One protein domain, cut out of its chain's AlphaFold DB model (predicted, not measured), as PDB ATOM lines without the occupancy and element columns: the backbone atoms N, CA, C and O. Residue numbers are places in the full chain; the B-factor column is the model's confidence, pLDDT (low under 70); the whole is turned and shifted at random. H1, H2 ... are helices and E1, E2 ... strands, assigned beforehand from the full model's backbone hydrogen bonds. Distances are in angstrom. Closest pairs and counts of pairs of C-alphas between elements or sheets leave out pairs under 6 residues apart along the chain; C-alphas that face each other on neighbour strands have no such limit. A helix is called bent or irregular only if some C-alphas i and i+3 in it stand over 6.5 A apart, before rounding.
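AT A GLANCE: This is residues 4 to 176 of the 390 residues of an uncharacterized protein of Endozoicomonas montiporae (UniProt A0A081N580). A strongly twisted wall of six strands has helices packed over one face: H2 and H5 lie side by side as a long pair, and H3 runs across the strands. H1 and H4, off the sheet, pack near the two ends of H5. The printed part has 173 residues, with five named helices and six named strands in the chain order H1 H2 H3 E1 H4 H5 E2 E3 E4 E5 E6, a mixed class of helices and strands. The mixed sheet runs E1 E2 E6 E3 E4 E5, in two layers with H2, H3 and H5. The whole is compact and rounded, with a radius of gyration of the C-alphas of 16.2 A and spans of 48 by 39 by 36 A.

IN THESE COORDINATES: Look first for the strands: E1 is residues 55 to 58, E2 107 to 112, E3 121 to 127 over 18.0 A, E4 141 to 146, E5 159 to 161 and E6 170 to 175, which ends at C-alpha 175 at (-47.418, 38.879, -3.246). Find C-alpha 4 at (-28.332, 51.717, -0.679), where H1, residues 4 to 9, begins. H2 is residues 14 to 31, 25.7 A; H3 is 34 to 47, 17.7 A, irregular with C-alphas 36 and 39 8.2 A apart; H4 is 62 to 69. H5, residues 77 to 96, runs 27.3 A from (-34.147, 33.255, -20.419).

HOW THE PARTS SIT: E6 and E3 are parallel, with N 171 and O 121 2.7 A apart. E2 is antiparallel to E1, N 109 to O 57 2.8 A, and to E6, N 110 to O 172 2.8 A. E3, E4 and E5 form a meander, each strand the antiparallel neighbour of the one before; look at N 124 and O 144, 3.1 A, and N 143 and O 161, 2.9 A. H2 lies over E3 at a height over the sheet of 10.5 A, along the strands. H3 only just lies over E2 and E6, with 3 C-alphas falling on each. The hub H5 touches H2 at Ala 24 and Val 87, closest C-alphas 5.0 A, at a shallow tilt of 19 degrees, opposite ways. Residues 90 to 94 of H5 touch H1, closest C-alphas Cys 6 and Cys 93, 5.6 A. H4 and H5 form a hairpin, closest C-alphas Pro 63 and Glu 81, 6.3 A. Every O i to N i+4 pair is within hydrogen-bond range in H1, H2, H4 and H5; H3 has 8 of 10.

THE WHOLE: The C-alphas of Gln 72 and Glu 135, the two farthest apart, are 52.3 A apart. The printed part has no cut. The links E3 to E4 and E4 to E5 are long. Mean pLDDT of the printed part is 71.4, with residues 92 to 106 and 125 to 143 among those under 70.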
ATOM      1  N   GLU A   4     -28.388  50.249  -0.627       82.00
ATOM      2  CA  GLU A   4     -28.332  51.717  -0.679       82.00
ATOM      3  C   GLU A   4     -29.456  52.297  -1.547       82.00
ATOM      4  O   GLU A   4     -30.129  53.248  -1.147       82.00
ATOM      5  N   GLU A   5     -29.722  51.683  -2.704       86.62
ATOM      6  CA  GLU A   5     -30.848  52.053  -3.567       86.62
ATOM      7  C   GLU A   5     -32.191  51.807  -2.874       86.62
ATOM      8  O   GLU A   5     -33.114  52.602  -3.031       86.62
ATOM      9  N   CYS A   6     -32.294  50.747  -2.067       74.31
ATOM     10  CA  CYS A   6     -33.491  50.476  -1.283       74.31
ATOM     11  C   CYS A   6     -33.702  51.513  -0.170       74.31
ATOM     12  O   CYS A   6     -34.812  52.005   0.022       74.31
ATOM     13  N   ALA A   7     -32.637  51.932   0.517       70.19
ATOM     14  CA  ALA A   7     -32.724  53.013   1.494       70.19
ATOM     15  C   ALA A   7     -33.175  54.338   0.848       70.19
ATOM     16  O   ALA A   7     -33.973  55.065   1.436       70.19
ATOM     17  N   ALA A   8     -32.710  54.638  -0.369       78.12
ATOM     18  CA  ALA A   8     -33.165  55.798  -1.135       78.12
ATOM     19  C   ALA A   8     -34.622  55.652  -1.613       78.12
ATOM     20  O   ALA A   8     -35.381  56.618  -1.575       78.12
ATOM     21  N   PHE A   9     -35.031  54.450  -2.026       71.81
ATOM     22  CA  PHE A   9     -36.418  54.127  -2.365       71.81
ATOM     23  C   PHE A   9     -37.361  54.396  -1.182       71.81
ATOM     24  O   PHE A   9     -38.373  55.067  -1.352       71.81
ATOM     25  N   GLN A  10     -36.979  53.971   0.025       72.44
ATOM     26  CA  GLN A  10     -37.748  54.160   1.262       72.44
ATOM     27  C   GLN A  10     -37.875  55.628   1.711       72.44
ATOM     28  O   GLN A  10     -38.706  55.944   2.557       72.44
ATOM     29  N   GLN A  11     -37.071  56.545   1.159       72.12
ATOM     30  CA  GLN A  11     -37.192  57.987   1.420       72.12
ATOM     31  C   GLN A  11     -38.199  58.690   0.497       72.12
ATOM     32  O   GLN A  11     -38.503  59.864   0.714       72.12
ATOM     33  N   LYS A  12     -38.698  58.007  -0.540       67.00
ATOM     34  CA  LYS A  12     -39.687  58.557  -1.476       67.00
ATOM     35  C   LYS A  12     -41.076  58.590  -0.847       67.00
ATOM     36  O   LYS A  12     -41.346  57.860   0.105       67.00
ATOM     37  N   SER A  13     -41.961  59.411  -1.410       62.22
ATOM     38  CA  SER A  13     -43.380  59.397  -1.046       62.22
ATOM     39  C   SER A  13     -44.016  58.038  -1.368       62.22
ATOM     40  O   SER A  13     -43.581  57.363  -2.303       62.22
ATOM     41  N   ASP A  14     -45.065  57.655  -0.641       53.09
ATOM     42  CA  ASP A  14     -45.798  56.402  -0.888       53.09
ATOM     43  C   ASP A  14     -46.303  56.313  -2.339       53.09
ATOM     44  O   ASP A  14     -46.266  55.252  -2.964       53.09
ATOM     45  N   GLU A  15     -46.718  57.449  -2.906       63.81
ATOM     46  CA  GLU A  15     -47.165  57.546  -4.295       63.81
ATOM     47  C   GLU A  15     -46.030  57.226  -5.280       63.81
ATOM     48  O   GLU A  15     -46.228  56.484  -6.246       63.81
ATOM     49  N   ASP A  16     -44.826  57.740  -5.032       68.38
ATOM     50  CA  ASP A  16     -43.662  57.499  -5.889       68.38
ATOM     51  C   ASP A  16     -43.131  56.070  -5.746       68.38
ATOM     52  O   ASP A  16     -42.773  55.441  -6.744       68.38
ATOM     53  N   GLN A  17     -43.143  55.518  -4.529       65.88
ATOM     54  CA  GLN A  17     -42.817  54.111  -4.291       65.88
ATOM     55  C   GLN A  17     -43.782  53.189  -5.052       65.88
ATOM     56  O   GLN A  17     -43.357  52.252  -5.734       65.88
ATOM     57  N   PHE A  18     -45.084  53.490  -5.007       67.75
ATOM     58  CA  PHE A  18     -46.106  52.729  -5.720       67.75
ATOM     59  C   PHE A  18     -45.984  52.860  -7.246       67.75
ATOM     60  O   PHE A  18     -46.157  51.874  -7.969       67.75
ATOM     61  N   LYS A  19     -45.645  54.052  -7.760       75.12
ATOM     62  CA  LYS A  19     -45.359  54.273  -9.190       75.12
ATOM     63  C   LYS A  19     -44.168  53.447  -9.667       75.12
ATOM     64  O   LYS A  19     -44.238  52.851 -10.741       75.12
ATOM     65  N   GLU A  20     -43.092  53.383  -8.890       80.31
ATOM     66  CA  GLU A  20     -41.909  52.599  -9.255       80.31
ATOM     67  C   GLU A  20     -42.163  51.094  -9.224       80.31
ATOM     68  O   GLU A  20     -41.752  50.390 -10.147       80.31
ATOM     69  N   LEU A  21     -42.907  50.616  -8.228       79.31
ATOM     70  CA  LEU A  21     -43.370  49.233  -8.176       79.31
ATOM     71  C   LEU A  21     -44.251  48.883  -9.385       79.31
ATOM     72  O   LEU A  21     -43.989  47.889 -10.057       79.31
ATOM     73  N   THR A  22     -45.241  49.728  -9.693       79.00
ATOM     74  CA  THR A  22     -46.124  49.575 -10.866       79.00
ATOM     75  C   THR A  22     -45.288  49.472 -12.143       79.00
ATOM     76  O   THR A  22     -45.431  48.532 -12.920       79.00
ATOM     77  N   ARG A  23     -44.340  50.398 -12.336       89.12
ATOM     78  CA  ARG A  23     -43.449  50.393 -13.500       89.12
ATOM     79  C   ARG A  23     -42.627  49.107 -13.584       89.12
ATOM     80  O   ARG A  23     -42.461  48.570 -14.674       89.12
ATOM     81  N   ALA A  24     -42.096  48.624 -12.463       85.69
ATOM     82  CA  ALA A  24     -41.324  47.387 -12.434       85.69
ATOM     83  C   ALA A  24     -42.189  46.169 -12.810       85.69
ATOM     84  O   ALA A  24     -41.741  45.318 -13.578       85.69
ATOM     85  N   GLN A  25     -43.435  46.115 -12.330       83.31
ATOM     86  CA  GLN A  25     -44.402  45.070 -12.679       83.31
ATOM     87  C   GLN A  25     -44.793  45.120 -14.164       83.31
ATOM     88  O   GLN A  25     -44.808  44.077 -14.816       83.31
ATOM     89  N   ASP A  26     -45.027  46.311 -14.721       86.12
ATOM     90  CA  ASP A  26     -45.367  46.498 -16.139       86.12
ATOM     91  C   ASP A  26     -44.224  46.072 -17.060       86.12
ATOM     92  O   ASP A  26     -44.440  45.332 -18.023       86.12
ATOM     93  N   VAL A  27     -42.995  46.503 -16.750       87.06
ATOM     94  CA  VAL A  27     -41.787  46.125 -17.500       87.06
ATOM     95  C   VAL A  27     -41.600  44.613 -17.476       87.06
ATOM     96  O   VAL A  27     -41.340  44.010 -18.517       87.06
ATOM     97  N   PHE A  28     -41.776  43.990 -16.312       87.75
ATOM     98  CA  PHE A  28     -41.637  42.549 -16.178       87.75
ATOM     99  C   PHE A  28     -42.733  41.773 -16.926       87.75
ATOM    100  O   PHE A  28     -42.420  40.845 -17.664       87.75
ATOM    101  N   ILE A  29     -44.008  42.164 -16.826       83.62
ATOM    102  CA  ILE A  29     -45.085  41.524 -17.606       83.62
ATOM    103  C   ILE A  29     -44.841  41.689 -19.110       83.62
ATOM    104  O   ILE A  29     -45.062  40.762 -19.887       83.62
ATOM    105  N   THR A  30     -44.336  42.847 -19.526       82.44
ATOM    106  CA  THR A  30     -44.007  43.119 -20.926       82.44
ATOM    107  C   THR A  30     -42.849  42.246 -21.424       82.44
ATOM    108  O   THR A  30     -42.873  41.778 -22.568       82.44
ATOM    109  N   SER A  31     -41.857  41.957 -20.572       83.12
ATOM    110  CA  SER A  31     -40.723  41.097 -20.934       83.12
ATOM    111  C   SER A  31     -41.102  39.624 -21.111       83.12
ATOM    112  O   SER A  31     -40.375  38.896 -21.784       83.12
ATOM    113  N   LEU A  32     -42.281  39.201 -20.635       79.44
ATOM    114  CA  LEU A  32     -42.838  37.875 -20.931       79.44
ATOM    115  C   LEU A  32     -43.164  37.678 -22.416       79.44
ATOM    116  O   LEU A  32     -43.373  36.538 -22.835       79.44
ATOM    117  N   ARG A  33     -43.243  38.765 -23.203       78.06
ATOM    118  CA  ARG A  33     -43.567  38.722 -24.637       78.06
ATOM    119  C   ARG A  33     -44.828  37.896 -24.896       78.06
ATOM    120  O   ARG A  33     -44.823  36.945 -25.678       78.06
ATOM    121  N   LEU A  34     -45.925  38.252 -24.217       79.62
ATOM    122  CA  LEU A  34     -47.212  37.546 -24.322       79.62
ATOM    123  C   LEU A  34     -47.746  37.497 -25.766       79.62
ATOM    124  O   LEU A  34     -48.517  36.600 -26.097       79.62
ATOM    125  N   ASP A  35     -47.293  38.417 -26.624       77.12
ATOM    126  CA  ASP A  35     -47.535  38.440 -28.070       77.12
ATOM    127  C   ASP A  35     -46.966  37.217 -28.806       77.12
ATOM    128  O   ASP A  35     -47.548  36.755 -29.787       77.12
ATOM    129  N   LEU A  36     -45.838  36.685 -28.329       76.06
ATOM    130  CA  LEU A  36     -45.145  35.534 -28.912       76.06
ATOM    131  C   LEU A  36     -45.313  34.247 -28.098       76.06
ATOM    132  O   LEU A  36     -45.266  33.154 -28.666       76.06
ATOM    133  N   HIS A  37     -45.454  34.371 -26.775       80.19
ATOM    134  CA  HIS A  37     -45.344  33.248 -25.839       80.19
ATOM    135  C   HIS A  37     -46.535  33.113 -24.882       80.19
ATOM    136  O   HIS A  37     -46.452  32.338 -23.932       80.19
ATOM    137  N   GLY A  38     -47.644  33.831 -25.098       75.75
ATOM    138  CA  GLY A  38     -48.801  33.807 -24.190       75.75
ATOM    139  C   GLY A  38     -49.401  32.409 -23.967       75.75
ATOM    140  O   GLY A  38     -49.774  32.060 -22.845       75.75
ATOM    141  N   ASP A  39     -49.420  31.564 -24.999       72.88
ATOM    142  CA  ASP A  39     -49.886  30.175 -24.920       72.88
ATOM    143  C   ASP A  39     -48.931  29.279 -24.108       72.88
ATOM    144  O   ASP A  39     -49.374  28.431 -23.327       72.88
ATOM    145  N   LYS A  40     -47.618  29.486 -24.260       77.06
ATOM    146  CA  LYS A  40     -46.569  28.803 -23.488       77.06
ATOM    147  C   LYS A  40     -46.609  29.226 -22.027       77.06
ATOM    148  O   LYS A  40     -46.538  28.373 -21.149       77.06
ATOM    149  N   PHE A  41     -46.788  30.520 -21.767       75.81
ATOM    150  CA  PHE A  41     -46.930  31.068 -20.421       75.81
ATOM    151  C   PHE A  41     -48.098  30.420 -19.674       75.81
ATOM    152  O   PHE A  41     -47.911  29.922 -18.566       75.81
ATOM    153  N   ARG A  42     -49.275  30.322 -20.315       76.69
ATOM    154  CA  ARG A  42     -50.432  29.604 -19.756       76.69
ATOM    155  C   ARG A  42     -50.080  28.168 -19.373       76.69
ATOM    156  O   ARG A  42     -50.400  27.746 -18.272       76.69
ATOM    157  N   LYS A  43     -49.414  27.427 -20.259       76.31
ATOM    158  CA  LYS A  43     -49.043  26.023 -20.015       76.31
ATOM    159  C   LYS A  43     -48.036  25.864 -18.874       76.31
ATOM    160  O   LYS A  43     -48.228  24.989 -18.038       76.31
ATOM    161  N   VAL A  44     -47.026  26.738 -18.781       76.69
ATOM    162  CA  VAL A  44     -46.110  26.771 -17.620       76.69
ATOM    163  C   VAL A  44     -46.898  26.962 -16.320       76.69
ATOM    164  O   VAL A  44     -46.625  26.290 -15.328       76.69
ATOM    165  N   MET A  45     -47.902  27.840 -16.337       76.06
ATOM    166  CA  MET A  45     -48.757  28.100 -15.180       76.06
ATOM    167  C   MET A  45     -49.739  26.962 -14.866       76.06
ATOM    168  O   MET A  45     -50.018  26.718 -13.698       76.06
ATOM    169  N   GLU A  46     -50.246  26.253 -15.879       72.75
ATOM    170  CA  GLU A  46     -51.134  25.089 -15.729       72.75
ATOM    171  C   GLU A  46     -50.419  23.849 -15.161       72.75
ATOM    172  O   GLU A  46     -51.058  22.990 -14.551       72.75
ATOM    173  N   GLU A  47     -49.106  23.744 -15.358       66.62
ATOM    174  CA  GLU A  47     -48.295  22.596 -14.932       66.62
ATOM    175  C   GLU A  47     -47.527  22.861 -13.618       66.62
ATOM    176  O   GLU A  47     -46.978  21.934 -13.014       66.62
ATOM    177  N   GLY A  48     -47.519  24.111 -13.137       55.34
ATOM    178  CA  GLY A  48     -46.903  24.531 -11.877       55.34
ATOM    179  C   GLY A  48     -47.786  24.256 -10.653       55.34
ATOM    180  O   GLY A  48     -48.837  24.858 -10.508       55.34
ATOM    181  N   SER A  49     -47.325  23.360  -9.770       50.97
ATOM    182  CA  SER A  49     -47.804  23.062  -8.401       50.97
ATOM    183  C   SER A  49     -49.323  22.955  -8.158       50.97
ATOM    184  O   SER A  49     -50.063  23.936  -8.132       50.97
ATOM    185  N   SER A  50     -49.776  21.739  -7.835       51.03
ATOM    186  CA  SER A  50     -51.166  21.402  -7.510       51.03
ATOM    187  C   SER A  50     -51.389  21.251  -6.003       51.03
ATOM    188  O   SER A  50     -51.378  20.147  -5.469       51.03
ATOM    189  N   THR A  51     -51.660  22.356  -5.314       40.59
ATOM    190  CA  THR A  51     -52.238  22.322  -3.958       40.59
ATOM    191  C   THR A  51     -53.147  23.538  -3.743       40.59
ATOM    192  O   THR A  51     -52.746  24.499  -3.093       40.59
ATOM    193  N   GLY A  52     -54.357  23.537  -4.319       46.94
ATOM    194  CA  GLY A  52     -55.353  24.596  -4.087       46.94
ATOM    195  C   GLY A  52     -56.359  24.817  -5.226       46.94
ATOM    196  O   GLY A  52     -56.327  24.125  -6.241       46.94
ATOM    197  N   LYS A  53     -57.260  25.801  -5.046       50.75
ATOM    198  CA  LYS A  53     -58.250  26.270  -6.051       50.75
ATOM    199  C   LYS A  53     -57.624  26.964  -7.265       50.75
ATOM    200  O   LYS A  53     -58.265  27.099  -8.304       50.75
ATOM    201  N   TYR A  54     -56.387  27.414  -7.119       56.38
ATOM    202  CA  TYR A  54     -55.574  28.072  -8.131       56.38
ATOM    203  C   TYR A  54     -54.194  27.413  -8.150       56.38
ATOM    204  O   TYR A  54     -53.779  26.793  -7.168       56.38
ATOM    205  N   LEU A  55     -53.488  27.554  -9.267       69.06
ATOM    206  CA  LEU A  55     -52.116  27.071  -9.404       69.06
ATOM    207  C   LEU A  55     -51.153  28.205  -9.059       69.06
ATOM    208  O   LEU A  55     -51.346  29.336  -9.515       69.06
ATOM    209  N   GLU A  56     -50.150  27.920  -8.231       70.75
ATOM    210  CA  GLU A  56     -49.166  28.912  -7.795       70.75
ATOM    211  C   GLU A  56     -47.755  28.545  -8.241       70.75
ATOM    212  O   GLU A  56     -47.317  27.401  -8.122       70.75
ATOM    213  N   LEU A  57     -47.015  29.557  -8.685       72.00
ATOM    214  CA  LEU A  57     -45.608  29.444  -9.039       72.00
ATOM    215  C   LEU A  57     -44.866  30.662  -8.491       72.00
ATOM    216  O   LEU A  57     -45.240  31.797  -8.787       72.00
ATOM    217  N   SER A  58     -43.834  30.449  -7.671       75.81
ATOM    218  CA  SER A  58     -42.988  31.562  -7.226       75.81
ATOM    219  C   SER A  58     -42.321  32.222  -8.427       75.81
ATOM    220  O   SER A  58     -42.006  31.553  -9.414       75.81
ATOM    221  N   LEU A  59     -42.090  33.533  -8.342       78.00
ATOM    222  CA  LEU A  59     -41.505  34.253  -9.467       78.00
ATOM    223  C   LEU A  59     -40.092  33.758  -9.794       78.00
ATOM    224  O   LEU A  59     -39.746  33.600 -10.958       78.00
ATOM    225  N   GLU A  60     -39.320  33.426  -8.763       78.44
ATOM    226  CA  GLU A  60     -37.988  32.816  -8.871       78.44
ATOM    227  C   GLU A  60     -37.991  31.452  -9.582       78.44
ATOM    228  O   GLU A  60     -37.069  31.144 -10.327       78.44
ATOM    229  N   ALA A  61     -39.037  30.634  -9.408       75.62
ATOM    230  CA  ALA A  61     -39.116  29.323 -10.058       75.62
ATOM    231  C   ALA A  61     -39.599  29.406 -11.517       75.62
ATOM    232  O   ALA A  61     -39.559  28.411 -12.247       75.62
ATOM    233  N   PHE A  62     -40.080  30.573 -11.955       80.06
ATOM    234  CA  PHE A  62     -40.684  30.740 -13.270       80.06
ATOM    235  C   PHE A  62     -39.688  30.558 -14.434       80.06
ATOM    236  O   PHE A  62     -40.001  29.771 -15.332       80.06
ATOM    237  N   PRO A  63     -38.484  31.171 -14.441       77.94
ATOM    238  CA  PRO A  63     -37.503  30.949 -15.506       77.94
ATOM    239  C   PRO A  63     -37.110  29.476 -15.671       77.94
ATOM    240  O   PRO A  63     -37.025  28.979 -16.795       77.94
ATOM    241  N   ASP A  64     -36.934  28.747 -14.570       78.19
ATOM    242  CA  ASP A  64     -36.591  27.321 -14.607       78.19
ATOM    243  C   ASP A  64     -37.746  26.454 -15.118       78.19
ATOM    244  O   ASP A  64     -37.526  25.499 -15.871       78.19
ATOM    245  N   ALA A  65     -38.989  26.815 -14.794       77.00
ATOM    246  CA  ALA A  65     -40.155  26.187 -15.401       77.00
ATOM    247  C   ALA A  65     -40.182  26.440 -16.924       77.00
ATOM    248  O   ALA A  65     -40.363  25.505 -17.705       77.00
ATOM    249  N   VAL A  66     -39.881  27.658 -17.386       73.25
ATOM    250  CA  VAL A  66     -39.755  27.943 -18.826       73.25
ATOM    251  C   VAL A  66     -38.642  27.105 -19.469       73.25
ATOM    252  O   VAL A  66     -38.896  26.479 -20.496       73.25
ATOM    253  N   LYS A  67     -37.446  27.008 -18.857       76.38
ATOM    254  CA  LYS A  67     -36.334  26.158 -19.347       76.38
ATOM    255  C   LYS A  67     -36.776  24.712 -19.547       76.38
ATOM    256  O   LYS A  67     -36.460  24.097 -20.565       76.38
ATOM    257  N   LYS A  68     -37.495  24.171 -18.563       79.00
ATOM    258  CA  LYS A  68     -37.934  22.775 -18.539       79.00
ATOM    259  C   LYS A  68     -38.984  22.476 -19.610       79.00
ATOM    260  O   LYS A  68     -38.880  21.456 -20.285       79.00
ATOM    261  N   HIS A  69     -39.991  23.338 -19.750       73.69
ATOM    262  CA  HIS A  69     -41.135  23.096 -20.636       73.69
ATOM    263  C   HIS A  69     -40.894  23.594 -22.073       73.69
ATOM    264  O   HIS A  69     -41.476  23.061 -23.019       73.69
ATOM    265  N   TYR A  70     -40.005  24.577 -22.251       73.75
ATOM    266  CA  TYR A  70     -39.726  25.238 -23.528       73.75
ATOM    267  C   TYR A  70     -38.222  25.482 -23.742       73.75
ATOM    268  O   TYR A  70     -37.789  26.633 -23.843       73.75
ATOM    269  N   PRO A  71     -37.403  24.421 -23.874       73.94
ATOM    270  CA  PRO A  71     -35.947  24.539 -24.014       73.94
ATOM    271  C   PRO A  71     -35.507  25.360 -25.237       73.94
ATOM    272  O   PRO A  71     -34.418  25.926 -25.246       73.94
ATOM    273  N   GLN A  72     -36.355  25.489 -26.261       72.00
ATOM    274  CA  GLN A  72     -36.100  26.347 -27.419       72.00
ATOM    275  C   GLN A  72     -36.024  27.845 -27.081       72.00
ATOM    276  O   GLN A  72     -35.515  28.612 -27.890       72.00
ATOM    277  N   LEU A  73     -36.520  28.270 -25.912       72.62
ATOM    278  CA  LEU A  73     -36.475  29.662 -25.458       72.62
ATOM    279  C   LEU A  73     -35.216  29.991 -24.648       72.62
ATOM    280  O   LEU A  73     -35.102  31.101 -24.146       72.62
ATOM    281  N   ILE A  74     -34.250  29.071 -24.530       70.62
ATOM    282  CA  ILE A  74     -33.087  29.228 -23.641       70.62
ATOM    283  C   ILE A  74     -32.280  30.516 -23.863       70.62
ATOM    284  O   ILE A  74     -31.735  31.060 -22.908       70.62
ATOM    285  N   GLY A  75     -32.249  31.039 -25.093       68.31
ATOM    286  CA  GLY A  75     -31.588  32.309 -25.412       68.31
ATOM    287  C   GLY A  75     -32.298  33.554 -24.864       68.31
ATOM    288  O   GLY A  75     -31.653  34.579 -24.682       68.31
ATOM    289  N   GLU A  76     -33.598  33.473 -24.576       72.81
ATOM    290  CA  GLU A  76     -34.408  34.575 -24.030       72.81
ATOM    291  C   GLU A  76     -34.436  34.571 -22.489       72.81
ATOM    292  O   GLU A  76     -34.796  35.564 -21.859       72.81
ATOM    293  N   ILE A  77     -34.022  33.466 -21.864       72.69
ATOM    294  CA  ILE A  77     -34.147  33.255 -20.419       72.69
ATOM    295  C   ILE A  77     -33.254  34.174 -19.574       72.69
ATOM    296  O   ILE A  77     -33.761  34.678 -18.577       72.69
ATOM    297  N   PRO A  78     -32.002  34.495 -19.955       79.81
ATOM    298  CA  PRO A  78     -31.200  35.457 -19.197       79.81
ATOM    299  C   PRO A  78     -31.872  36.833 -19.053       79.81
ATOM    300  O   PRO A  78     -31.847  37.425 -17.979       79.81
ATOM    301  N   ALA A  79     -32.538  37.320 -20.106       75.69
ATOM    302  CA  ALA A  79     -33.265  38.593 -20.066       75.69
ATOM    303  C   ALA A  79     -34.531  38.513 -19.188       75.69
ATOM    304  O   ALA A  79     -34.903  39.481 -18.516       75.69
ATOM    305  N   LEU A  80     -35.188  37.348 -19.173       76.94
ATOM    306  CA  LEU A  80     -36.314  37.072 -18.286       76.94
ATOM    307  C   LEU A  80     -35.874  37.021 -16.813       76.94
ATOM    308  O   LEU A  80     -36.538  37.623 -15.974       76.94
ATOM    309  N   GLU A  81     -34.758  36.356 -16.504       81.38
ATOM    310  CA  GLU A  81     -34.158  36.304 -15.162       81.38
ATOM    311  C   GLU A  81     -33.736  37.698 -14.681       81.38
ATOM    312  O   GLU A  81     -34.001  38.070 -13.539       81.38
ATOM    313  N   GLU A  82     -33.133  38.511 -15.551       85.38
ATOM    314  CA  GLU A  82     -32.784  39.901 -15.238       85.38
ATOM    315  C   GLU A  82     -34.031  40.728 -14.885       85.38
ATOM    316  O   GLU A  82     -34.072  41.389 -13.842       85.38
ATOM    317  N   SER A  83     -35.081  40.636 -15.706       81.69
ATOM    318  CA  SER A  83     -36.350  41.341 -15.471       81.69
ATOM    319  C   SER A  83     -37.050  40.858 -14.199       81.69
ATOM    320  O   SER A  83     -37.577  41.669 -13.434       81.69
ATOM    321  N   GLN A  84     -37.035  39.544 -13.954       85.38
ATOM    322  CA  GLN A  84     -37.574  38.917 -12.749       85.38
ATOM    323  C   GLN A  84     -36.837  39.416 -11.504       85.38
ATOM    324  O   GLN A  84     -37.474  39.861 -10.555       85.38
ATOM    325  N   ASN A  85     -35.505  39.430 -11.515       87.44
ATOM    326  CA  ASN A  85     -34.706  39.939 -10.403       87.44
ATOM    327  C   ASN A  85     -34.937  41.436 -10.150       87.44
ATOM    328  O   ASN A  85     -34.959  41.872  -8.995       87.44
ATOM    329  N   ALA A  86     -35.132  42.229 -11.207       88.75
ATOM    330  CA  ALA A  86     -35.417  43.655 -11.092       88.75
ATOM    331  C   ALA A  86     -36.753  43.919 -10.380       88.75
ATOM    332  O   ALA A  86     -36.767  44.640  -9.376       88.75
ATOM    333  N   VAL A  87     -37.852  43.306 -10.841       84.50
ATOM    334  CA  VAL A  87     -39.171  43.472 -10.202       84.50
ATOM    335  C   VAL A  87     -39.182  42.901  -8.788       84.50
ATOM    336  O   VAL A  87     -39.736  43.520  -7.882       84.50
ATOM    337  N   GLU A  88     -38.487  41.784  -8.565       84.25
ATOM    338  CA  GLU A  88     -38.407  41.153  -7.254       84.25
ATOM    339  C   GLU A  88     -37.669  42.023  -6.242       84.25
ATOM    340  O   GLU A  88     -38.087  42.135  -5.095       84.25
ATOM    341  N   SER A  89     -36.581  42.672  -6.660       85.62
ATOM    342  CA  SER A  89     -35.813  43.538  -5.767       85.62
ATOM    343  C   SER A  89     -36.598  44.797  -5.388       85.62
ATOM    344  O   SER A  89     -36.569  45.202  -4.228       85.62
ATOM    345  N   VAL A  90     -37.326  45.393  -6.345       80.31
ATOM    346  CA  VAL A  90     -38.232  46.524  -6.079       80.31
ATOM    347  C   VAL A  90     -39.353  46.085  -5.140       80.31
ATOM    348  O   VAL A  90     -39.623  46.767  -4.160       80.31
ATOM    349  N   ALA A  91     -39.967  44.925  -5.387       71.06
ATOM    350  CA  ALA A  91     -41.028  44.390  -4.543       71.06
ATOM    351  C   ALA A  91     -40.536  44.054  -3.128       71.06
ATOM    352  O   ALA A  91     -41.200  44.413  -2.163       71.06
ATOM    353  N   LYS A  92     -39.360  43.431  -2.976       69.38
ATOM    354  CA  LYS A  92     -38.731  43.171  -1.670       69.38
ATOM    355  C   LYS A  92     -38.485  44.470  -0.914       69.38
ATOM    356  O   LYS A  92     -38.864  44.576   0.247       69.38
ATOM    357  N   CYS A  93     -37.923  45.472  -1.588       65.69
ATOM    358  CA  CYS A  93     -37.693  46.767  -0.969       65.69
ATOM    359  C   CYS A  93     -39.001  47.475  -0.596       65.69
ATOM    360  O   CYS A  93     -39.104  48.002   0.505       65.69
ATOM    361  N   PHE A  94     -40.009  47.457  -1.467       67.88
ATOM    362  CA  PHE A  94     -41.325  48.036  -1.195       67.88
ATOM    363  C   PHE A  94     -42.018  47.358  -0.008       67.88
ATOM    364  O   PHE A  94     -42.560  48.034   0.859       67.88
ATOM    365  N   MET A  95     -41.961  46.026   0.063       58.75
ATOM    366  CA  MET A  95     -42.654  45.242   1.090       58.75
ATOM    367  C   MET A  95     -41.920  45.227   2.435       58.75
ATOM    368  O   MET A  95     -42.554  45.303   3.485       58.75
ATOM    369  N   TYR A  96     -40.592  45.093   2.429       60.44
ATOM    370  CA  TYR A  96     -39.805  44.843   3.642       60.44
ATOM    371  C   TYR A  96     -38.874  45.994   4.028       60.44
ATOM    372  O   TYR A  96     -38.333  45.991   5.130       60.44
ATOM    373  N   GLY A  97     -38.684  46.984   3.153       54.94
ATOM    374  CA  GLY A  97     -37.743  48.085   3.374       54.94
ATOM    375  C   GLY A  97     -36.271  47.669   3.322       54.94
ATOM    376  O   GLY A  97     -35.395  48.481   3.606       54.94
ATOM    377  N   GLU A  98     -35.990  46.416   2.960       63.94
ATOM    378  CA  GLU A  98     -34.646  45.863   2.847       63.94
ATOM    379  C   GLU A  98     -34.567  44.815   1.732       63.94
ATOM    380  O   GLU A  98     -35.566  44.215   1.326       63.94
ATOM    381  N   ILE A  99     -33.354  44.598   1.224       61.34
ATOM    382  CA  ILE A  99     -33.069  43.581   0.212       61.34
ATOM    383  C   ILE A  99     -32.194  42.522   0.858       61.34
ATOM    384  O   ILE A  99     -30.992  42.718   1.034       61.34
ATOM    385  N   ASN A 100     -32.805  41.389   1.188       63.06
ATOM    386  CA  ASN A 100     -32.092  40.193   1.597       63.06
ATOM    387  C   ASN A 100     -31.993  39.222   0.403       63.06
ATOM    388  O   ASN A 100     -33.022  38.713  -0.067       63.06
ATOM    389  N   PRO A 101     -30.778  38.951  -0.113       60.78
ATOM    390  CA  PRO A 101     -30.568  38.003  -1.206       60.78
ATOM    391  C   PRO A 101     -31.011  36.580  -0.858       60.78
ATOM    392  O   PRO A 101     -31.364  35.820  -1.751       60.78
ATOM    393  N   SER A 102     -31.001  36.227   0.430       60.62
ATOM    394  CA  SER A 102     -31.358  34.896   0.925       60.62
ATOM    395  C   SER A 102     -32.859  34.710   1.150       60.62
ATOM    396  O   SER A 102     -33.295  33.585   1.376       60.62
ATOM    397  N   ASP A 103     -33.653  35.788   1.127       60.09
ATOM    398  CA  ASP A 103     -35.095  35.667   1.330       60.09
ATOM    399  C   ASP A 103     -35.789  35.126   0.074       60.09
ATOM    400  O   ASP A 103     -35.470  35.557  -1.044       60.09
ATOM    401  N   PRO A 104     -36.775  34.226   0.245       61.41
ATOM    402  CA  PRO A 104     -37.511  33.649  -0.867       61.41
ATOM    403  C   PRO A 104     -38.268  34.727  -1.644       61.41
ATOM    404  O   PRO A 104     -38.552  35.814  -1.132       61.41
ATOM    405  N   SER A 105     -38.622  34.395  -2.884       69.44
ATOM    406  CA  SER A 105     -39.436  35.260  -3.732       69.44
ATOM    407  C   SER A 105     -40.711  35.761  -3.017       69.44
ATOM    408  O   SER A 105     -41.485  34.962  -2.487       69.44
ATOM    409  N   VAL A 106     -40.902  37.085  -2.994       67.50
ATOM    410  CA  VAL A 106     -42.050  37.846  -2.478       67.50
ATOM    411  C   VAL A 106     -43.141  38.049  -3.516       67.50
ATOM    412  O   VAL A 106     -44.227  38.495  -3.157       67.50
ATOM    413  N   LEU A 107     -42.881  37.746  -4.785       70.88
ATOM    414  CA  LEU A 107     -43.898  37.689  -5.825       70.88
ATOM    415  C   LEU A 107     -44.166  36.238  -6.231       70.88
ATOM    416  O   LEU A 107     -43.302  35.362  -6.209       70.88
ATOM    417  N   ARG A 108     -45.407  35.965  -6.614       78.19
ATOM    418  CA  ARG A 108     -45.823  34.683  -7.173       78.19
ATOM    419  C   ARG A 108     -46.859  34.909  -8.254       78.19
ATOM    420  O   ARG A 108     -47.681  35.823  -8.180       78.19
ATOM    421  N   TRP A 109     -46.836  34.037  -9.241       74.31
ATOM    422  CA  TRP A 109     -47.916  33.899 -10.190       74.31
ATOM    423  C   TRP A 109     -49.011  33.031  -9.594       74.31
ATOM    424  O   TRP A 109     -48.739  31.950  -9.073       74.31
ATOM    425  N   ARG A 110     -50.253  33.491  -9.708       73.94
ATOM    426  CA  ARG A 110     -51.454  32.747  -9.345       73.94
ATOM    427  C   ARG A 110     -52.345  32.623 -10.572       73.94
ATOM    428  O   ARG A 110     -52.792  33.633 -11.114       73.94
ATOM    429  N   TYR A 111     -52.582  31.399 -11.023       75.88
ATOM    430  CA  TYR A 111     -53.409  31.114 -12.189       75.88
ATOM    431  C   TYR A 111     -54.823  30.709 -11.781       75.88
ATOM    432  O   TYR A 111     -55.030  29.750 -11.034       75.88
ATOM    433  N   TYR A 112     -55.789  31.452 -12.308       72.25
ATOM    434  CA  TYR A 112     -57.217  31.276 -12.118       72.25
ATOM    435  C   TYR A 112     -57.813  30.685 -13.387       72.25
ATOM    436  O   TYR A 112     -57.790  31.301 -14.458       72.25
ATOM    437  N   ARG A 113     -58.386  29.492 -13.244       73.94
ATOM    438  CA  ARG A 113     -59.046  28.785 -14.333       73.94
ATOM    439  C   ARG A 113     -60.526  29.159 -14.373       73.94
ATOM    440  O   ARG A 113     -61.353  28.489 -13.758       73.94
ATOM    441  N   LEU A 114     -60.841  30.255 -15.053       65.44
ATOM    442  CA  LEU A 114     -62.186  30.844 -15.097       65.44
ATOM    443  C   LEU A 114     -62.936  30.483 -16.386       65.44
ATOM    444  O   LEU A 114     -64.164  30.457 -16.409       65.44
ATOM    445  N   GLY A 115     -62.209  30.134 -17.446       62.28
ATOM    446  CA  GLY A 115     -62.770  29.678 -18.707       62.28
ATOM    447  C   GLY A 115     -61.631  29.309 -19.638       62.28
ATOM    448  O   GLY A 115     -60.812  30.168 -19.923       62.28
ATOM    449  N   LYS A 116     -61.573  28.049 -20.103       60.09
ATOM    450  CA  LYS A 116     -60.475  27.507 -20.930       60.09
ATOM    451  C   LYS A 116     -60.221  28.392 -22.160       60.09
ATOM    452  O   LYS A 116     -60.859  28.197 -23.194       60.09
ATOM    453  N   THR A 117     -59.300  29.346 -22.050       65.81
ATOM    454  CA  THR A 117     -58.988  30.314 -23.109       65.81
ATOM    455  C   THR A 117     -57.512  30.269 -23.460       65.81
ATOM    456  O   THR A 117     -56.662  30.241 -22.576       65.81
ATOM    457  N   ASP A 118     -57.196  30.342 -24.753       65.75
ATOM    458  CA  ASP A 118     -55.809  30.295 -25.234       65.75
ATOM    459  C   ASP A 118     -54.993  31.558 -24.925       65.75
ATOM    460  O   ASP A 118     -53.770  31.527 -25.016       65.75
ATOM    461  N   ASN A 119     -55.654  32.650 -24.533       73.81
ATOM    462  CA  ASN A 119     -55.025  33.930 -24.225       73.81
ATOM    463  C   ASN A 119     -55.501  34.430 -22.851       73.81
ATOM    464  O   ASN A 119     -56.496  35.159 -22.797       73.81
ATOM    465  N   PRO A 120     -54.857  34.008 -21.749       79.38
ATOM    466  CA  PRO A 120     -55.263  34.443 -20.421       79.38
ATOM    467  C   PRO A 120     -55.017  35.946 -20.236       79.38
ATOM    468  O   PRO A 120     -54.103  36.513 -20.835       79.38
ATOM    469  N   LEU A 121     -55.817  36.597 -19.386       84.44
ATOM    470  CA  LEU A 121     -55.447  37.917 -18.867       84.44
ATOM    471  C   LEU A 121     -54.211  37.767 -17.985       84.44
ATOM    472  O   LEU A 121     -54.137  36.833 -17.193       84.44
ATOM    473  N   VAL A 122     -53.269  38.696 -18.080       81.81
ATOM    474  CA  VAL A 122     -52.070  38.719 -17.240       81.81
ATOM    475  C   VAL A 122     -51.952  40.084 -16.590       81.81
ATOM    476  O   VAL A 122     -52.053  41.101 -17.271       81.81
ATOM    477  N   GLY A 123     -51.775  40.138 -15.275       82.00
ATOM    478  CA  GLY A 123     -51.746  41.423 -14.584       82.00
ATOM    479  C   GLY A 123     -51.634  41.325 -13.078       82.00
ATOM    480  O   GLY A 123     -51.275  40.290 -12.523       82.00
ATOM    481  N   TYR A 124     -51.966  42.417 -12.411       76.69
ATOM    482  CA  TYR A 124     -51.985  42.549 -10.956       76.69
ATOM    483  C   TYR A 124     -53.158  43.452 -10.555       76.69
ATOM    484  O   TYR A 124     -53.969  43.819 -11.399       76.69
ATOM    485  N   VAL A 125     -53.325  43.755  -9.268       67.19
ATOM    486  CA  VAL A 125     -54.379  44.688  -8.818       67.19
ATOM    487  C   VAL A 125     -53.804  46.051  -8.513       67.19
ATOM    488  O   VAL A 125     -52.669  46.158  -8.047       67.19
ATOM    489  N   ARG A 126     -54.612  47.081  -8.736       62.97
ATOM    490  CA  ARG A 126     -54.304  48.463  -8.379       62.97
ATOM    491  C   ARG A 126     -55.513  49.113  -7.709       62.97
ATOM    492  O   ARG A 126     -56.627  48.630  -7.905       62.97
ATOM    493  N   PRO A 127     -55.314  50.197  -6.944       60.16
ATOM    494  CA  PRO A 127     -56.409  51.073  -6.555       60.16
ATOM    495  C   PRO A 127     -57.186  51.524  -7.797       60.16
ATOM    496  O   PRO A 127     -56.574  51.842  -8.820       60.16
ATOM    497  N   ASP A 128     -58.512  51.513  -7.718       66.00
ATOM    498  CA  ASP A 128     -59.393  51.964  -8.788       66.00
ATOM    499  C   ASP A 128     -59.206  53.473  -9.004       66.00
ATOM    500  O   ASP A 128     -59.520  54.257  -8.105       66.00
ATOM    501  N   PRO A 129     -58.669  53.902 -10.163       64.94
ATOM    502  CA  PRO A 129     -58.412  55.314 -10.416       64.94
ATOM    503  C   PRO A 129     -59.701  56.125 -10.589       64.94
ATOM    504  O   PRO A 129     -59.652  57.351 -10.512       64.94
ATOM    505  N   GLU A 130     -60.835  55.467 -10.848       64.44
ATOM    506  CA  GLU A 130     -62.129  56.125 -11.049       64.44
ATOM    507  C   GLU A 130     -62.868  56.369  -9.726       64.44
ATOM    508  O   GLU A 130     -63.856  57.104  -9.702       64.44
ATOM    509  N   VAL A 131     -62.390  55.793  -8.617       58.22
ATOM    510  CA  VAL A 131     -63.043  55.911  -7.311       58.22
ATOM    511  C   VAL A 131     -62.274  56.872  -6.414       58.22
ATOM    512  O   VAL A 131     -61.221  56.553  -5.863       58.22
ATOM    513  N   VAL A 132     -62.855  58.055  -6.215       55.81
ATOM    514  CA  VAL A 132     -62.426  58.994  -5.176       55.81
ATOM    515  C   VAL A 132     -63.050  58.549  -3.857       55.81
ATOM    516  O   VAL A 132     -64.269  58.564  -3.712       55.81
ATOM    517  N   VAL A 133     -62.217  58.138  -2.906       50.94
ATOM    518  CA  VAL A 133     -62.656  57.764  -1.554       50.94
ATOM    519  C   VAL A 133     -62.428  58.907  -0.575       50.94
ATOM    520  O   VAL A 133     -61.475  59.676  -0.724       50.94
ATOM    521  N   ASN A 134     -63.293  59.019   0.434       42.25
ATOM    522  CA  ASN A 134     -63.102  60.003   1.494       42.25
ATOM    523  C   ASN A 134     -61.915  59.623   2.388       42.25
ATOM    524  O   ASN A 134     -61.469  58.474   2.435       42.25
ATOM    525  N   GLU A 135     -61.402  60.600   3.132       36.06
ATOM    526  CA  GLU A 135     -60.302  60.393   4.070       36.06
ATOM    527  C   GLU A 135     -60.671  59.315   5.112       36.06
ATOM    528  O   GLU A 135     -61.591  59.484   5.910       36.06
ATOM    529  N   GLY A 136     -59.954  58.185   5.090       34.59
ATOM    530  CA  GLY A 136     -60.193  57.033   5.971       34.59
ATOM    531  C   GLY A 136     -60.912  55.845   5.322       34.59
ATOM    532  O   GLY A 136     -60.959  54.776   5.931       34.59
ATOM    533  N   GLU A 137     -61.407  55.983   4.092       37.56
ATOM    534  CA  GLU A 137     -62.029  54.894   3.333       37.56
ATOM    535  C   GLU A 137     -61.010  54.173   2.433       37.56
ATOM    536  O   GLU A 137     -60.053  54.760   1.926       37.56
ATOM    537  N   LYS A 138     -61.186  52.856   2.248       41.09
ATOM    538  CA  LYS A 138     -60.287  52.053   1.405       41.09
ATOM    539  C   LYS A 138     -60.638  52.280  -0.065       41.09
ATOM    540  O   LYS A 138     -61.765  51.994  -0.461       41.09
ATOM    541  N   VAL A 139     -59.654  52.680  -0.873       51.28
ATOM    542  CA  VAL A 139     -59.788  52.691  -2.338       51.28
ATOM    543  C   VAL A 139     -60.067  51.259  -2.810       51.28
ATOM    544  O   VAL A 139     -59.265  50.366  -2.507       51.28
ATOM    545  N   PRO A 140     -61.191  50.993  -3.496       53.38
ATOM    546  CA  PRO A 140     -61.458  49.669  -4.042       53.38
ATOM    547  C   PRO A 140     -60.343  49.261  -5.009       53.38
ATOM    548  O   PRO A 140     -59.729  50.099  -5.662       53.38
ATOM    549  N   GLU A 141     -60.045  47.966  -5.071       56.25
ATOM    550  CA  GLU A 141     -59.013  47.429  -5.956       56.25
ATOM    551  C   GLU A 141     -59.643  46.908  -7.249       56.25
ATOM    552  O   GLU A 141     -60.649  46.197  -7.228       56.25
ATOM    553  N   ILE A 142     -59.005  47.212  -8.372       61.34
ATOM    554  CA  ILE A 142     -59.390  46.784  -9.711       61.34
ATOM    555  C   ILE A 142     -58.227  46.023 -10.358       61.34
ATOM    556  O   ILE A 142     -57.052  46.262 -10.060       61.34
ATOM    557  N   GLY A 143     -58.530  45.068 -11.237       67.19
ATOM    558  CA  GLY A 143     -57.503  44.376 -12.006       67.19
ATOM    559  C   GLY A 143     -56.871  45.333 -13.010       67.19
ATOM    560  O   GLY A 143     -57.578  45.930 -13.808       67.19
ATOM    561  N   TYR A 144     -55.552  45.461 -13.002       80.12
ATOM    562  CA  TYR A 144     -54.781  46.137 -14.037       80.12
ATOM    563  C   TYR A 144     -54.077  45.065 -14.861       80.12
ATOM    564  O   TYR A 144     -53.138  44.409 -14.402       80.12
ATOM    565  N   VAL A 145     -54.626  44.797 -16.043       82.88
ATOM    566  CA  VAL A 145     -54.340  43.583 -16.808       82.88
ATOM    567  C   VAL A 145     -54.053  43.889 -18.267       82.88
ATOM    568  O   VAL A 145     -54.525  44.875 -18.825       82.88
ATOM    569  N   THR A 146     -53.344  42.977 -18.912       87.81
ATOM    570  CA  THR A 146     -53.150  42.923 -20.357       87.81
ATOM    571  C   THR A 146     -53.395  41.494 -20.855       87.81
ATOM    572  O   THR A 146     -53.800  40.615 -20.093       87.81
ATOM    573  N   ASP A 147     -53.204  41.257 -22.145       84.56
ATOM    574  CA  ASP A 147     -53.231  39.930 -22.754       84.56
ATOM    575  C   ASP A 147     -52.329  39.914 -24.002       84.56
ATOM    576  O   ASP A 147     -51.888  40.961 -24.476       84.56
ATOM    577  N   GLY A 148     -52.075  38.740 -24.582       84.56
ATOM    578  CA  GLY A 148     -51.182  38.615 -25.737       84.56
ATOM    579  C   GLY A 148     -51.613  39.403 -26.982       84.56
ATOM    580  O   GLY A 148     -50.770  39.739 -27.805       84.56
ATOM    581  N   LYS A 149     -52.899  39.762 -27.130       88.56
ATOM    582  CA  LYS A 149     -53.386  40.566 -28.271       88.56
ATOM    583  C   LYS A 149     -53.117  42.057 -28.082       88.56
ATOM    584  O   LYS A 149     -53.012  42.778 -29.076       88.56
ATOM    585  N   ASN A 150     -53.039  42.495 -26.828       87.94
ATOM    586  CA  ASN A 150     -52.746  43.868 -26.427       87.94
ATOM    587  C   ASN A 150     -51.247  44.095 -26.173       87.94
ATOM    588  O   ASN A 150     -50.843  45.203 -25.844       87.94
ATOM    589  N   CYS A 151     -50.412  43.076 -26.385       81.25
ATOM    590  CA  CYS A 151     -48.964  43.212 -26.439       81.25
ATOM    591  C   CYS A 151     -48.482  43.221 -27.896       81.25
ATOM    592  O   CYS A 151     -48.901  42.394 -28.706       81.25
ATOM    593  N   ARG A 152     -47.594  44.154 -28.253       84.88
ATOM    594  CA  ARG A 152     -46.921  44.205 -29.561       84.88
ATOM    595  C   ARG A 152     -45.516  44.766 -29.412       84.88
ATOM    596  O   ARG A 152     -45.322  45.789 -28.770       84.88
ATOM    597  N   GLN A 153     -44.542  44.117 -30.052       80.00
ATOM    598  CA  GLN A 153     -43.156  44.608 -30.146       80.00
ATOM    599  C   GLN A 153     -42.514  44.947 -28.786       80.00
ATOM    600  O   GLN A 153     -41.719  45.875 -28.687       80.00
ATOM    601  N   GLY A 154     -42.837  44.185 -27.736       68.81
ATOM    602  CA  GLY A 154     -42.287  44.435 -26.400       68.81
ATOM    603  C   GLY A 154     -42.886  45.655 -25.696       68.81
ATOM    604  O   GLY A 154     -42.214  46.255 -24.866       68.81
ATOM    605  N   VAL A 155     -44.131  46.015 -26.018       83.12
ATOM    606  CA  VAL A 155     -44.973  46.945 -25.254       83.12
ATOM    607  C   VAL A 155     -46.342  46.296 -25.067       83.12
ATOM    608  O   VAL A 155     -46.862  45.699 -26.009       83.12
ATOM    609  N   CYS A 156     -46.914  46.389 -23.867       80.88
ATOM    610  CA  CYS A 156     -48.257  45.899 -23.568       80.88
ATOM    611  C   CYS A 156     -49.174  47.051 -23.167       80.88
ATOM    612  O   CYS A 156     -48.838  47.840 -22.285       80.88
ATOM    613  N   ASP A 157     -50.350  47.109 -23.786       92.38
ATOM    614  CA  ASP A 157     -51.419  48.011 -23.383       92.38
ATOM    615  C   ASP A 157     -52.169  47.373 -22.211       92.38
ATOM    616  O   ASP A 157     -52.786  46.305 -22.333       92.38
ATOM    617  N   PHE A 158     -52.081  48.016 -21.050       86.50
ATOM    618  CA  PHE A 158     -52.797  47.605 -19.851       86.50
ATOM    619  C   PHE A 158     -54.143  48.313 -19.763       86.50
ATOM    620  O   PHE A 158     -54.298  49.473 -20.145       86.50
ATOM    621  N   ARG A 159     -55.125  47.606 -19.215       86.88
ATOM    622  CA  ARG A 159     -56.468  48.119 -18.967       86.88
ATOM    623  C   ARG A 159     -56.931  47.754 -17.571       86.88
ATOM    624  O   ARG A 159     -56.573  46.704 -17.035       86.88
ATOM    625  N   TYR A 160     -57.782  48.607 -17.026       78.81
ATOM    626  CA  TYR A 160     -58.502  48.313 -15.802       78.81
ATOM    627  C   TYR A 160     -59.695  47.401 -16.109       78.81
ATOM    628  O   TYR A 160     -60.441  47.636 -17.058       78.81
ATOM    629  N   ILE A 161     -59.851  46.331 -15.335       66.44
ATOM    630  CA  ILE A 161     -60.978  45.406 -15.412       66.44
ATOM    631  C   ILE A 161     -61.461  45.081 -14.005       66.44
ATOM    632  O   ILE A 161     -60.679  44.708 -13.124       66.44
ATOM    633  N   LYS A 162     -62.768  45.200 -13.784       63.78
ATOM    634  CA  LYS A 162     -63.368  44.734 -12.538       63.78
ATOM    635  C   LYS A 162     -63.308  43.217 -12.510       63.78
ATOM    636  O   LYS A 162     -63.544  42.560 -13.520       63.78
ATOM    637  N   THR A 163     -63.018  42.651 -11.344       55.16
ATOM    638  CA  THR A 163     -62.922  41.195 -11.173       55.16
ATOM    639  C   THR A 163     -64.193  40.478 -11.648       55.16
ATOM    640  O   THR A 163     -64.103  39.411 -12.242       55.16
ATOM    641  N   GLU A 164     -65.367  41.097 -11.468       57.69
ATOM    642  CA  GLU A 164     -66.663  40.573 -11.932       57.69
ATOM    643  C   GLU A 164     -66.807  40.475 -13.462       57.69
ATOM    644  O   GLU A 164     -67.612  39.685 -13.959       57.69
ATOM    645  N   ASP A 165     -66.021  41.242 -14.218       62.75
ATOM    646  CA  ASP A 165     -66.054  41.253 -15.681       62.75
ATOM    647  C   ASP A 165     -65.053  40.258 -16.296       62.75
ATOM    648  O   ASP A 165     -65.034  40.056 -17.517       62.75
ATOM    649  N   VAL A 166     -64.240  39.592 -15.468       62.31
ATOM    650  CA  VAL A 166     -63.253  38.601 -15.911       62.31
ATOM    651  C   VAL A 166     -63.952  37.287 -16.273       62.31
ATOM    652  O   VAL A 166     -64.393  36.532 -15.412       62.31
ATOM    653  N   LYS A 167     -64.032  36.995 -17.577       69.44
ATOM    654  CA  LYS A 167     -64.691  35.789 -18.135       69.44
ATOM    655  C   LYS A 167     -63.737  34.781 -18.783       69.44
ATOM    656  O   LYS A 167     -64.184  33.776 -19.328       69.44
ATOM    657  N   GLN A 168     -62.444  35.076 -18.780       71.25
ATOM    658  CA  GLN A 168     -61.393  34.251 -19.373       71.25
ATOM    659  C   GLN A 168     -60.375  33.879 -18.298       71.25
ATOM    660  O   GLN A 168     -60.344  34.515 -17.243       71.25
ATOM    661  N   ASP A 169     -59.551  32.865 -18.560       74.88
ATOM    662  CA  ASP A 169     -58.477  32.498 -17.638       74.88
ATOM    663  C   ASP A 169     -57.595  33.712 -17.313       74.88
ATOM    664  O   ASP A 169     -57.376  34.586 -18.156       74.88
ATOM    665  N   ALA A 170     -57.087  33.770 -16.085       77.00
ATOM    666  CA  ALA A 170     -56.283  34.890 -15.621       77.00
ATOM    667  C   ALA A 170     -55.039  34.403 -14.878       77.00
ATOM    668  O   ALA A 170     -55.118  33.531 -14.018       77.00
ATOM    669  N   VAL A 171     -53.885  34.986 -15.180       77.06
ATOM    670  CA  VAL A 171     -52.647  34.831 -14.421       77.06
ATOM    671  C   VAL A 171     -52.382  36.144 -13.704       77.06
ATOM    672  O   VAL A 171     -52.188  37.188 -14.323       77.06
ATOM    673  N   ARG A 172     -52.365  36.101 -12.379       79.44
ATOM    674  CA  ARG A 172     -52.142  37.283 -11.562       79.44
ATOM    675  C   ARG A 172     -50.784  37.225 -10.892       79.44
ATOM    676  O   ARG A 172     -50.463  36.232 -10.246       79.44
ATOM    677  N   LEU A 173     -50.030  38.310 -10.986       73.06
ATOM    678  CA  LEU A 173     -48.885  38.551 -10.126       73.06
ATOM    679  C   LEU A 173     -49.411  39.013  -8.765       73.06
ATOM    680  O   LEU A 173     -50.105  40.027  -8.657       73.06
ATOM    681  N   VAL A 174     -49.142  38.229  -7.731       66.62
ATOM    682  CA  VAL A 174     -49.546  38.517  -6.352       66.62
ATOM    683  C   VAL A 174     -48.338  38.441  -5.438       66.62
ATOM    684  O   VAL A 174     -47.325  37.830  -5.773       66.62
ATOM    685  N   TYR A 175     -48.452  39.025  -4.255       60.88
ATOM    686  CA  TYR A 175     -47.418  38.879  -3.246       60.88
ATOM    687  C   TYR A 175     -47.478  37.480  -2.621       60.88
ATOM    688  O   TYR A 175     -48.546  36.952  -2.290       60.88
ATOM    689  N   ARG A 176     -46.313  36.854  -2.478       54.09
ATOM    690  CA  ARG A 176     -46.081  35.729  -1.583       54.09
ATOM    691  C   ARG A 176     -45.613  36.308  -0.264       54.09
ATOM    692  O   ARG A 176     -44.456  36.688  -0.110       54.09
TER     693      ARG A 176